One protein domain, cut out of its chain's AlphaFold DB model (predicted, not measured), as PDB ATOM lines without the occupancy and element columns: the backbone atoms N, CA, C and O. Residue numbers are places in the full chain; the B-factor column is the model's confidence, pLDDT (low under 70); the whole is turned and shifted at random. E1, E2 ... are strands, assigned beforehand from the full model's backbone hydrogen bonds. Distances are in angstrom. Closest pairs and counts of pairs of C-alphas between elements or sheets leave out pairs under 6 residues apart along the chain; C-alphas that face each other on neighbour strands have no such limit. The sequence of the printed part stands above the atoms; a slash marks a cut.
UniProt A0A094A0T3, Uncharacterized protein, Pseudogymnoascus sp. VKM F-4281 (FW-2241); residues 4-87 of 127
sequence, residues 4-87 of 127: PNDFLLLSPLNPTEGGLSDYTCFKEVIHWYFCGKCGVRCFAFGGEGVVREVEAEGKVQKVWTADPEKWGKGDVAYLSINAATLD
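Overview. This is residues 4 to 87 of the 127 residues of an uncharacterized protein of Pseudogymnoascus sp. VKM F-4281 (FW-2241) (UniProt A0A094A0T3). The model shows two separate pieces of strand: a twisted sheet of four strands, E1, E2, E3 and E6, and a bent hairpin of E4 and E5 set off from it as an arm. The unnamed residues 4 to 19 run between the two pieces, and a loop of eleven residues leads from E5 back to E6 at the sheet's edge. The printed part has 84 residues, with no named helix and six named strands, E1 to E6 in chain order; the class is all strand, though under half of the residues, 36 of 84, are in named elements. The larger sheet has the order E1, E2, E3, E6, all antiparallel, and the other is E4 beside E5, antiparallel. The whole is compact, with a radius of gyration of the C-alphas of 12.8 A, and spans 39 by 33 by 24 A.

Along the chain. Begin at C-alpha 4, at (175.914, 199.601, 170.976), and pass residues 4 to 19, which hold no named element. At C-alpha 20, at (178.881, 194.385, 190.469), E1 begins and runs to residue 24. Next come E2, residues 31 to 35, and E3, residues 41 to 46, 15.0 A long. Then find E4, residues 49 to 56, 17.6 A, which bends by 72 degrees at residue 53, and E5, residues 59 to 66, 19.8 A, which bends by 63 degrees at residue 62. E6, residues 78 to 81, ends at C-alpha 81, at (172.316, 188.873, 179.327).

Arrangement. Start with the larger sheet, where E1, E2 and E3 form a meander, each strand the antiparallel neighbour of the one before. In the hairpin of E1 and E2, look for N 21 and O 34, 2.8 A apart and within hydrogen-bond range. In the hairpin of E2 and E3, at 159 degrees, N 33 and O 43 are within range at 2.9 A. E3 and E6 are antiparallel at 170 degrees, with N 44 and O 80 within range at 2.8 A. E1 and E6 are the edge strands, and the sheet is only just strongly twisted, its C-alphas up to 4.3 A off the best plane. Outward from it, the hairpin of E4 and E5 has N 50 and O 65 within range at 2.9 A, and N 61 and O 54 at 2.9 A. E3 and E4 are apart, and so are E5 and E6.

Size, cuts and confidence. The two C-alphas farthest apart, those of Phe 26 and Gly 58, are 40.6 A apart. The printed part has no cut. The link from E5 to E6 is long, with 11 residues. Mean pLDDT of the printed part is 90.9, and Gly 18 is the one printed residue under 70.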
ATOM      1  N   PRO A   4     175.371 198.924 169.797       87.88
ATOM      2  CA  PRO A   4     175.914 199.601 170.976       87.88
ATOM      3  C   PRO A   4     174.879 200.428 171.755       87.88
ATOM      4  O   PRO A   4     175.184 200.900 172.851       87.88
ATOM      5  N   ASN A   5     173.680 200.626 171.206       88.44
ATOM      6  CA  ASN A   5     172.587 201.388 171.805       88.44
ATOM      7  C   ASN A   5     171.448 200.503 172.335       88.44
ATOM      8  O   ASN A   5     170.604 201.007 173.075       88.44
ATOM      9  N   ASP A   6     171.457 199.203 172.032       89.38
ATOM     10  CA  ASP A   6     170.392 198.263 172.403       89.38
ATOM     11  C   ASP A   6     170.457 197.797 173.877       89.38
ATOM     12  O   ASP A   6     169.507 197.200 174.383       89.38
ATOM     13  N   PHE A   7     171.552 198.078 174.596       92.44
ATOM     14  CA  PHE A   7     171.709 197.743 176.016       92.44
ATOM     15  C   PHE A   7     172.174 198.942 176.836       92.44
ATOM     16  O   PHE A   7     173.222 199.521 176.564       92.44
ATOM     17  N   LEU A   8     171.432 199.256 177.898       93.19
ATOM     18  CA  LEU A   8     171.745 200.334 178.828       93.19
ATOM     19  C   LEU A   8     171.796 199.788 180.255       93.19
ATOM     20  O   LEU A   8     170.823 199.223 180.753       93.19
ATOM     21  N   LEU A   9     172.910 200.010 180.945       92.94
ATOM     22  CA  LEU A   9     173.015 199.782 182.379       92.94
ATOM     23  C   LEU A   9     172.660 201.080 183.113       92.94
ATOM     24  O   LEU A   9     173.428 202.043 183.113       92.94
ATOM     25  N   LEU A  10     171.487 201.092 183.746       92.12
ATOM     26  CA  LEU A  10     170.990 202.250 184.498       92.12
ATOM     27  C   LEU A  10     171.732 202.439 185.831       92.12
ATOM     28  O   LEU A  10     171.954 203.559 186.282       92.12
ATOM     29  N   SER A  11     172.120 201.337 186.477       89.31
ATOM     30  CA  SER A  11     172.896 201.345 187.716       89.31
ATOM     31  C   SER A  11     173.581 199.990 187.926       89.31
ATOM     32  O   SER A  11     172.928 198.961 187.743       89.31
ATOM     33  N   PRO A  12     174.843 199.955 188.392       91.06
ATOM     34  CA  PRO A  12     175.722 201.103 188.658       91.06
ATOM     35  C   PRO A  12     176.217 201.791 187.365       91.06
ATOM     36  O   PRO A  12     176.260 201.168 186.312       91.06
ATOM     37  N   LEU A  13     176.609 203.074 187.434       88.75
ATOM     38  CA  LEU A  13     177.129 203.834 186.271       88.75
ATOM     39  C   LEU A  13     178.519 203.377 185.804       88.75
ATOM     40  O   LEU A  13     178.987 203.769 184.742       88.75
ATOM     41  N   ASN A  14     179.187 202.560 186.603       84.75
ATOM     42  CA  ASN A  14     180.342 201.783 186.209       84.75
ATOM     43  C   ASN A  14     180.065 200.354 186.699       84.75
ATOM     44  O   ASN A  14     179.776 200.201 187.889       84.75
ATOM     45  N   PRO A  15     180.111 199.322 185.834       85.94
ATOM     46  CA  PRO A  15     179.823 197.951 186.239       85.94
ATOM     47  C   PRO A  15     180.610 197.516 187.482       85.94
ATOM     48  O   PRO A  15     180.031 196.922 188.392       85.94
ATOM     49  N   THR A  16     181.898 197.859 187.562       80.44
ATOM     50  CA  THR A  16     182.792 197.412 188.642       80.44
ATOM     51  C   THR A  16     182.873 198.409 189.794       80.44
ATOM     52  O   THR A  16     182.765 198.027 190.962       80.44
ATOM     53  N   GLU A  17     183.019 199.702 189.501       75.12
ATOM     54  CA  GLU A  17     183.051 200.742 190.530       75.12
ATOM     55  C   GLU A  17     181.633 201.056 191.017       75.12
ATOM     56  O   GLU A  17     180.956 201.957 190.524       75.12
ATOM     57  N   GLY A  18     181.185 200.315 192.032       68.50
ATOM     58  CA  GLY A  18     179.992 200.672 192.800       68.50
ATOM     59  C   GLY A  18     178.828 199.688 192.753       68.50
ATOM     60  O   GLY A  18     177.745 200.059 193.204       68.50
ATOM     61  N   GLY A  19     178.997 198.443 192.289       76.50
ATOM     62  CA  GLY A  19     177.916 197.478 192.516       76.50
ATOM     63  C   GLY A  19     178.122 196.031 192.100       76.50
ATOM     64  O   GLY A  19     177.693 195.146 192.845       76.50
ATOM     65  N   LEU A  20     178.737 195.759 190.947       92.94
ATOM     66  CA  LEU A  20     178.881 194.385 190.469       92.94
ATOM     67  C   LEU A  20     180.286 193.863 190.748       92.94
ATOM     68  O   LEU A  20     181.287 194.571 190.667       92.94
ATOM     69  N   SER A  21     180.340 192.593 191.113       94.81
ATOM     70  CA  SER A  21     181.566 191.820 191.115       94.81
ATOM     71  C   SER A  21     181.868 191.360 189.694       94.81
ATOM     72  O   SER A  21     180.961 191.191 188.877       94.81
ATOM     73  N   ASP A  22     183.149 191.168 189.412       95.56
ATOM     74  CA  ASP A  22     183.655 190.854 188.084       95.56
ATOM     75  C   ASP A  22     184.439 189.545 188.121       95.56
ATOM     76  O   ASP A  22     185.276 189.328 189.001       95.56
ATOM     77  N   TYR A  23     184.131 188.664 187.180       94.75
ATOM     78  CA  TYR A  23     184.852 187.426 186.950       94.75
ATOM     79  C   TYR A  23     185.353 187.402 185.509       94.75
ATOM     80  O   TYR A  23     184.579 187.605 184.576       94.75
ATOM     81  N   THR A  24     186.632 187.102 185.315       94.62
ATOM     82  CA  THR A  24     187.272 187.009 183.998       94.62
ATOM     83  C   THR A  24     187.900 185.629 183.801       94.62
ATOM     84  O   THR A  24     188.111 184.867 184.747       94.62
ATOM     85  N   CYS A  25     188.168 185.261 182.545       87.69
ATOM     86  CA  CYS A  25     188.817 183.997 182.184       87.69
ATOM     87  C   CYS A  25     189.861 184.199 181.084       87.69
ATOM     88  O   CYS A  25     189.725 185.078 180.231       87.69
ATOM     89  N   PHE A  26     190.848 183.301 181.034       89.38
ATOM     90  CA  PHE A  26     191.856 183.213 179.972       89.38
ATOM     91  C   PHE A  26     192.601 184.534 179.731       89.38
ATOM     92  O   PHE A  26     193.424 184.924 180.545       89.38
ATOM     93  N   LYS A  27     192.340 185.202 178.601       90.94
ATOM     94  CA  LYS A  27     192.962 186.476 178.216       90.94
ATOM     95  C   LYS A  27     192.316 187.695 178.885       90.94
ATOM     96  O   LYS A  27     192.682 188.810 178.547       90.94
ATOM     97  N   GLU A  28     191.331 187.473 179.754       92.19
ATOM     98  CA  GLU A  28     190.651 188.519 180.526       92.19
ATOM     99  C   GLU A  28     189.959 189.581 179.655       92.19
ATOM    100  O   GLU A  28     189.840 190.735 180.039       92.19
ATOM    101  N   VAL A  29     189.482 189.185 178.467       92.44
ATOM    102  CA  VAL A  29     188.815 190.101 177.517       92.44
ATOM    103  C   VAL A  29     187.295 190.154 177.715       92.44
ATOM    104  O   VAL A  29     186.643 191.110 177.307       92.44
ATOM    105  N   ILE A  30     186.715 189.113 178.320       94.38
ATOM    106  CA  ILE A  30     185.286 189.053 178.641       94.38
ATOM    107  C   ILE A  30     185.136 189.122 180.156       94.38
ATOM    108  O   ILE A  30     185.683 188.282 180.877       94.38
ATOM    109  N   HIS A  31     184.351 190.098 180.591       94.75
ATOM    110  CA  HIS A  31     183.979 190.347 181.973       94.75
ATOM    111  C   HIS A  31     182.591 189.776 182.235       94.75
ATOM    112  O   HIS A  31     181.633 190.121 181.544       94.75
ATOM    113  N   TRP A  32     182.469 188.888 183.218       95.56
ATOM    114  CA  TRP A  32     181.206 188.296 183.647       95.56
ATOM    115  C   TRP A  32     180.740 189.013 184.912       95.56
ATOM    116  O   TRP A  32     181.126 188.641 186.020       95.56
ATOM    117  N   TYR A  33     179.903 190.039 184.756       95.50
ATOM    118  CA  TYR A  33     179.435 190.840 185.882       95.50
ATOM    119  C   TYR A  33     178.289 190.158 186.631       95.50
ATOM    120  O   TYR A  33     177.299 189.698 186.047       95.50
ATOM    121  N   PHE A  34     178.396 190.123 187.956       94.81
ATOM    122  CA  PHE A  34     177.414 189.500 188.839       94.81
ATOM    123  C   PHE A  34     177.207 190.301 190.122       94.81
ATOM    124  O   PHE A  34     178.066 191.063 190.560       94.81
ATOM    125  N   CYS A  35     176.055 190.132 190.766       92.12
ATOM    126  CA  CYS A  35     175.800 190.771 192.050       92.12
ATOM    127  C   CYS A  35     176.651 190.119 193.149       92.12
ATOM    128  O   CYS A  35     176.439 188.954 193.490       92.12
ATOM    129  N   GLY A  36     177.540 190.883 193.788       91.06
ATOM    130  CA  GLY A  36     178.389 190.386 194.881       91.06
ATOM    131  C   GLY A  36     177.633 189.949 196.145       91.06
ATOM    132  O   GLY A  36     178.219 189.330 197.028       91.06
ATOM    133  N   LYS A  37     176.331 190.253 196.251       91.69
ATOM    134  CA  LYS A  37     175.487 189.881 197.397       91.69
ATOM    135  C   LYS A  37     174.709 188.582 197.183       91.69
ATOM    136  O   LYS A  37     174.673 187.756 198.087       91.69
ATOM    137  N   CYS A  38     174.049 188.416 196.034       92.00
ATOM    138  CA  CYS A  38     173.238 187.225 195.744       92.00
ATOM    139  C   CYS A  38     173.909 186.235 194.782       92.00
ATOM    140  O   CYS A  38     173.395 185.138 194.598       92.00
ATOM    141  N   GLY A  39     175.032 186.603 194.160       91.62
ATOM    142  CA  GLY A  39     175.766 185.757 193.217       91.62
ATOM    143  C   GLY A  39     175.125 185.637 191.831       91.62
ATOM    144  O   GLY A  39     175.665 184.947 190.971       91.62
ATOM    145  N   VAL A  40     173.988 186.294 191.584       92.31
ATOM    146  CA  VAL A  40     173.306 186.231 190.287       92.31
ATOM    147  C   VAL A  40     174.112 186.999 189.241       92.31
ATOM    148  O   VAL A  40     174.381 188.192 189.400       92.31
ATOM    149  N   ARG A  41     174.481 186.307 188.160       94.12
ATOM    150  CA  ARG A  41     175.112 186.893 186.973       94.12
ATOM    151  C   ARG A  41     174.111 187.788 186.251       94.12
ATOM    152  O   ARG A  41     173.033 187.313 185.912       94.12
ATOM    153  N   CYS A  42     174.476 189.031 185.966       92.81
ATOM    154  CA  CYS A  42     173.611 189.973 185.259       92.81
ATOM    155  C   CYS A  42     173.892 189.889 183.754       92.81
ATOM    156  O   CYS A  42     173.158 189.263 182.988       92.81
ATOM    157  N   PHE A  43     175.039 190.408 183.337       95.31
ATOM    158  CA  PHE A  43     175.467 190.424 181.947       95.31
ATOM    159  C   PHE A  43     176.957 190.108 181.843       95.31
ATOM    160  O   PHE A  43     177.684 190.170 182.834       95.31
ATOM    161  N   ALA A  44     177.400 189.738 180.650       95.25
ATOM    162  CA  ALA A  44     178.813 189.664 180.333       95.25
ATOM    163  C   ALA A  44     179.125 190.588 179.172       95.25
ATOM    164  O   ALA A  44     178.308 190.723 178.260       95.25
ATOM    165  N   PHE A  45     180.293 191.212 179.226       95.50
ATOM    166  CA  PHE A  45     180.690 192.247 178.294       95.50
ATOM    167  C   PHE A  45     182.147 192.071 177.879       95.50
ATOM    168  O   PHE A  45     183.008 191.783 178.708       95.50
ATOM    169  N   GLY A  46     182.415 192.251 176.591       94.94
ATOM    170  CA  GLY A  46     183.756 192.368 176.039       94.94
ATOM    171  C   GLY A  46     183.786 193.517 175.041       94.94
ATOM    172  O   GLY A  46     182.973 193.551 174.116       94.94
ATOM    173  N   GLY A  47     184.702 194.455 175.250       93.50
ATOM    174  CA  GLY A  47     184.775 195.718 174.521       93.50
ATOM    175  C   GLY A  47     185.000 196.888 175.475       93.50
ATOM    176  O   GLY A  47     185.344 196.698 176.641       93.50
ATOM    177  N   GLU A  48     184.782 198.106 174.984       93.25
ATOM    178  CA  GLU A  48     184.893 199.327 175.784       93.25
ATOM    179  C   GLU A  48     183.507 199.898 176.083       93.25
ATOM    180  O   GLU A  48     182.658 199.993 175.197       93.25
ATOM    181  N   GLY A  49     183.282 200.260 177.346       92.75
ATOM    182  CA  GLY A  49     182.054 200.901 177.796       92.75
ATOM    183  C   GLY A  49     182.249 202.387 178.073       92.75
ATOM    184  O   GLY A  49     183.347 202.831 178.408       92.75
ATOM    185  N   VAL A  50     181.168 203.153 177.978       94.50
ATOM    186  CA  VAL A  50     181.160 204.599 178.212       94.50
ATOM    187  C   VAL A  50     179.928 205.009 179.012       94.50
ATOM    188  O   VAL A  50     178.859 204.408 178.891       94.50
ATOM    189  N   VAL A  51     180.074 206.057 179.825       94.75
ATOM    190  CA  VAL A  51     178.944 206.716 180.485       94.75
ATOM    191  C   VAL A  51     178.448 207.855 179.609       94.75
ATOM    192  O   VAL A  51     179.229 208.723 179.218       94.75
ATOM    193  N   ARG A  52     177.146 207.889 179.339       93.25
ATOM    194  CA  ARG A  52     176.499 208.956 178.567       93.25
ATOM    195  C   ARG A  52     175.137 209.307 179.143       93.25
ATOM    196  O   ARG A  52     174.569 208.541 179.917       93.25
ATOM    197  N   GLU A  53     174.618 210.461 178.756       94.88
ATOM    198  CA  GLU A  53     173.237 210.846 179.039       94.88
ATOM    199  C   GLU A  53     172.341 210.385 177.893       94.88
ATOM    200  O   GLU A  53     172.623 210.664 176.728       94.88
ATOM    201  N   VAL A  54     171.279 209.656 178.229       91.31
ATOM    202  CA  VAL A  54     170.264 209.198 177.274       91.31
ATOM    203  C   VAL A  54     168.876 209.460 177.832       91.31
ATOM    204  O   VAL A  54     168.685 209.534 179.047       91.31
ATOM    205  N   GLU A  55     167.899 209.575 176.941       89.94
ATOM    206  CA  GLU A  55     166.493 209.528 177.319       89.94
ATOM    207  C   GLU A  55     166.070 208.061 177.465       89.94
ATOM    208  O   GLU A  55     165.983 207.329 176.483       89.94
ATOM    209  N   ALA A  56     165.840 207.624 178.701       83.19
ATOM    210  CA  ALA A  56     165.343 206.292 179.025       83.19
ATOM    211  C   ALA A  56     164.122 206.433 179.938       83.19
ATOM    212  O   ALA A  56     164.154 207.195 180.906       83.19
ATOM    213  N   GLU A  57     163.036 205.732 179.607       81.25
ATOM    214  CA  GLU A  57     161.755 205.801 180.332       81.25
ATOM    215  C   GLU A  57     161.188 207.234 180.456       81.25
ATOM    216  O   GLU A  57     160.623 207.624 181.480       81.25
ATOM    217  N   GLY A  58     161.373 208.057 179.415       86.88
ATOM    218  CA  GLY A  58     160.901 209.449 179.381       86.88
ATOM    219  C   GLY A  58     161.668 210.403 180.304       86.88
ATOM    220  O   GLY A  58     161.178 211.490 180.617       86.88
ATOM    221  N   LYS A  59     162.857 210.007 180.779       91.62
ATOM    222  CA  LYS A  59     163.747 210.841 181.594       91.62
ATOM    223  C   LYS A  59     165.156 210.826 181.024       91.62
ATOM    224  O   LYS A  59     165.681 209.775 180.669       91.62
ATOM    225  N   VAL A  60     165.798 211.992 181.007       94.31
ATOM    226  CA  VAL A  60     167.233 212.081 180.727       94.31
ATOM    227  C   VAL A  60     167.991 211.603 181.962       94.31
ATOM    228  O   VAL A  60     167.853 212.180 183.042       94.31
ATOM    229  N   GLN A  61     168.771 210.538 181.808       94.38
ATOM    230  CA  GLN A  61     169.580 209.967 182.879       94.38
ATOM    231  C   GLN A  61     170.939 209.502 182.362       94.38
ATOM    232  O   GLN A  61     171.114 209.205 181.179       94.38
ATOM    233  N   LYS A  62     171.917 209.451 183.270       95.00
ATOM    234  CA  LYS A  62     173.222 208.859 182.978       95.00
ATOM    235  C   LYS A  62     173.087 207.348 182.969       95.00
ATOM    236  O   LYS A  62     172.451 206.787 183.854       95.00
ATOM    237  N   VAL A  63     173.712 206.720 181.991       94.12
ATOM    238  CA  VAL A  63     173.735 205.268 181.823       94.12
ATOM    239  C   VAL A  63     175.124 204.840 181.393       94.12
ATOM    240  O   VAL A  63     175.856 205.618 180.774       94.12
ATOM    241  N   TRP A  64     175.464 203.594 181.682       94.69
ATOM    242  CA  TRP A  64     176.608 202.930 181.081       94.69
ATOM    243  C   TRP A  64     176.155 202.091 179.883       94.69
ATOM    244  O   TRP A  64     175.097 201.467 179.919       94.69
ATOM    245  N   THR A  65     176.936 202.092 178.807       94.44
ATOM    246  CA  THR A  65     176.635 201.380 177.555       94.44
ATOM    247  C   THR A  65     177.930 200.969 176.858       94.44
ATOM    248  O   THR A  65     179.005 201.437 177.238       94.44
ATOM    249  N   ALA A  66     177.841 200.171 175.795       94.88
ATOM    250  CA  ALA A  66     178.949 200.016 174.854       94.88
ATOM    251  C   ALA A  66     179.326 201.368 174.219       94.88
ATOM    252  O   ALA A  66     178.443 202.144 173.857       94.88
ATOM    253  N   ASP A  67     180.622 201.641 174.062       94.25
ATOM    254  CA  ASP A  67     181.128 202.823 173.356       94.25
ATOM    255  C   ASP A  67     180.809 202.709 171.850       94.25
ATOM    256  O   ASP A  67     181.432 201.891 171.164       94.25
ATOM    257  N   PRO A  68     179.878 203.514 171.294       92.88
ATOM    258  CA  PRO A  68     179.473 203.393 169.893       92.88
ATOM    259  C   PRO A  68     180.605 203.711 168.912       92.88
ATOM    260  O   PRO A  68     180.586 203.261 167.766       92.88
ATOM    261  N   GLU A  69     181.611 204.482 169.337       93.62
ATOM    262  CA  GLU A  69     182.749 204.815 168.489       93.62
ATOM    263  C   GLU A  69     183.773 203.683 168.421       93.62
ATOM    264  O   GLU A  69     184.567 203.658 167.479       93.62
ATOM    265  N   LYS A  70     183.759 202.743 169.371       93.62
ATOM    266  CA  LYS A  70     184.750 201.658 169.476       93.62
ATOM    267  C   LYS A  70     184.156 200.262 169.324       93.62
ATOM    268  O   LYS A  70     184.892 199.325 169.012       93.62
ATOM    269  N   TRP A  71     182.846 200.116 169.503       93.94
ATOM    270  CA  TRP A  71     182.144 198.848 169.349       93.94
ATOM    271  C   TRP A  71     182.418 198.223 167.977       93.94
ATOM    272  O   TRP A  71     182.311 198.878 166.942       93.94
ATOM    273  N   GLY A  72     182.841 196.956 167.973       91.56
ATOM    274  CA  GLY A  72     183.189 196.218 166.753       91.56
ATOM    275  C   GLY A  72     184.498 196.636 166.068       91.56
ATOM    276  O   GLY A  72     184.853 196.036 165.057       91.56
ATOM    277  N   LYS A  73     185.229 197.635 166.588       90.19
ATOM    278  CA  LYS A  73     186.517 198.087 166.020       90.19
ATOM    279  C   LYS A  73     187.743 197.472 166.701       90.19
ATOM    280  O   LYS A  73     188.846 197.610 166.178       90.19
ATOM    281  N   GLY A  74     187.559 196.832 167.856       86.62
ATOM    282  CA  GLY A  74     188.594 196.084 168.576       86.62
ATOM    283  C   GLY A  74     188.519 194.572 168.342       86.62
ATOM    284  O   GLY A  74     187.743 194.092 167.520       86.62
ATOM    285  N   ASP A  75     189.302 193.818 169.117       85.94
ATOM    286  CA  ASP A  75     189.386 192.352 169.005       85.94
ATOM    287  C   ASP A  75     188.121 191.623 169.492       85.94
ATOM    288  O   ASP A  75     187.886 190.473 169.121       85.94
ATOM    289  N   VAL A  76     187.316 192.266 170.347       90.50
ATOM    290  CA  VAL A  76     186.093 191.695 170.921       90.50
ATOM    291  C   VAL A  76     184.988 192.747 170.967       90.50
ATOM    292  O   VAL A  76     185.199 193.874 171.411       90.50
ATOM    293  N   ALA A  77     183.798 192.341 170.531       93.94
ATOM    294  CA  ALA A  77     182.538 193.043 170.719       93.94
ATOM    295  C   ALA A  77     181.508 191.993 171.144       93.94
ATOM    296  O   ALA A  77     181.009 191.222 170.323       93.94
ATOM    297  N   TYR A  78     181.294 191.873 172.451       93.69
ATOM    298  CA  TYR A  78     180.503 190.798 173.036       93.69
ATOM    299  C   TYR A  78     179.586 191.330 174.128       93.69
ATOM    300  O   TYR A  78     180.029 192.037 175.032       93.69
ATOM    301  N   LEU A  79     178.316 190.944 174.061       94.38
ATOM    302  CA  LEU A  79     177.330 191.175 175.105       94.38
ATOM    303  C   LEU A  79     176.492 189.906 175.272       94.38
ATOM    304  O   LEU A  79     176.037 189.317 174.294       94.38
ATOM    305  N   SER A  80     176.255 189.494 176.513       92.88
ATOM    306  CA  SER A  80     175.214 188.511 176.823       92.88
ATOM    307  C   SER A  80     174.472 188.893 178.091       92.88
ATOM    308  O   SER A  80     175.089 189.353 179.049       92.88
ATOM    309  N   ILE A  81     173.171 188.622 178.155       92.50
ATOM    310  CA  ILE A  81     172.316 188.873 179.327       92.50
ATOM    311  C   ILE A  81     171.866 187.531 179.911       92.50
ATOM    312  O   ILE A  81     171.795 186.528 179.203       92.50
ATOM    313  N   ASN A  82     171.680 187.476 181.229       90.50
ATOM    314  CA  ASN A  82     171.221 186.264 181.879       90.50
ATOM    315  C   ASN A  82     169.711 186.194 181.689       90.50
ATOM    316  O   ASN A  82     168.996 187.065 182.172       90.50
ATOM    317  N   ALA A  83     169.222 185.164 181.003       84.50
ATOM    318  CA  ALA A  83     167.787 185.003 180.783       84.50
ATOM    319  C   ALA A  83     167.003 184.968 182.110       84.50
ATOM    320  O   ALA A  83     165.916 185.523 182.199       84.50
ATOM    321  N   ALA A  84     167.601 184.424 183.179       82.50
ATOM    322  CA  ALA A  84     166.987 184.369 184.506       82.50
ATOM    323  C   ALA A  84     166.889 185.732 185.221       82.50
ATOM    324  O   ALA A  84     166.364 185.796 186.330       82.50
ATOM    325  N   THR A  85     167.437 186.803 184.638       85.25
ATOM    326  CA  THR A  85     167.308 188.177 185.154       85.25
ATOM    327  C   THR A  85     166.403 189.048 184.294       85.25
ATOM    328  O   THR A  85     166.364 190.253 184.515       85.25
ATOM    329  N   LEU A  86     165.740 188.476 183.287       87.50
ATOM    330  CA  LEU A  86     164.744 189.195 182.504       87.50
ATOM    331  C   LEU A  86     163.432 189.276 183.288       87.50
ATOM    332  O   LEU A  86     163.053 188.324 183.974       87.50
ATOM    333  N   ASP A  87     162.744 190.408 183.182       87.38
ATOM    334  CA  ASP A  87     161.454 190.597 183.837       87.38
ATOM    335  C   ASP A  87     160.348 189.875 183.056       87.38
ATOM    336  O   ASP A  87     160.107 190.165 181.888       87.38
TER     337      ASP A  87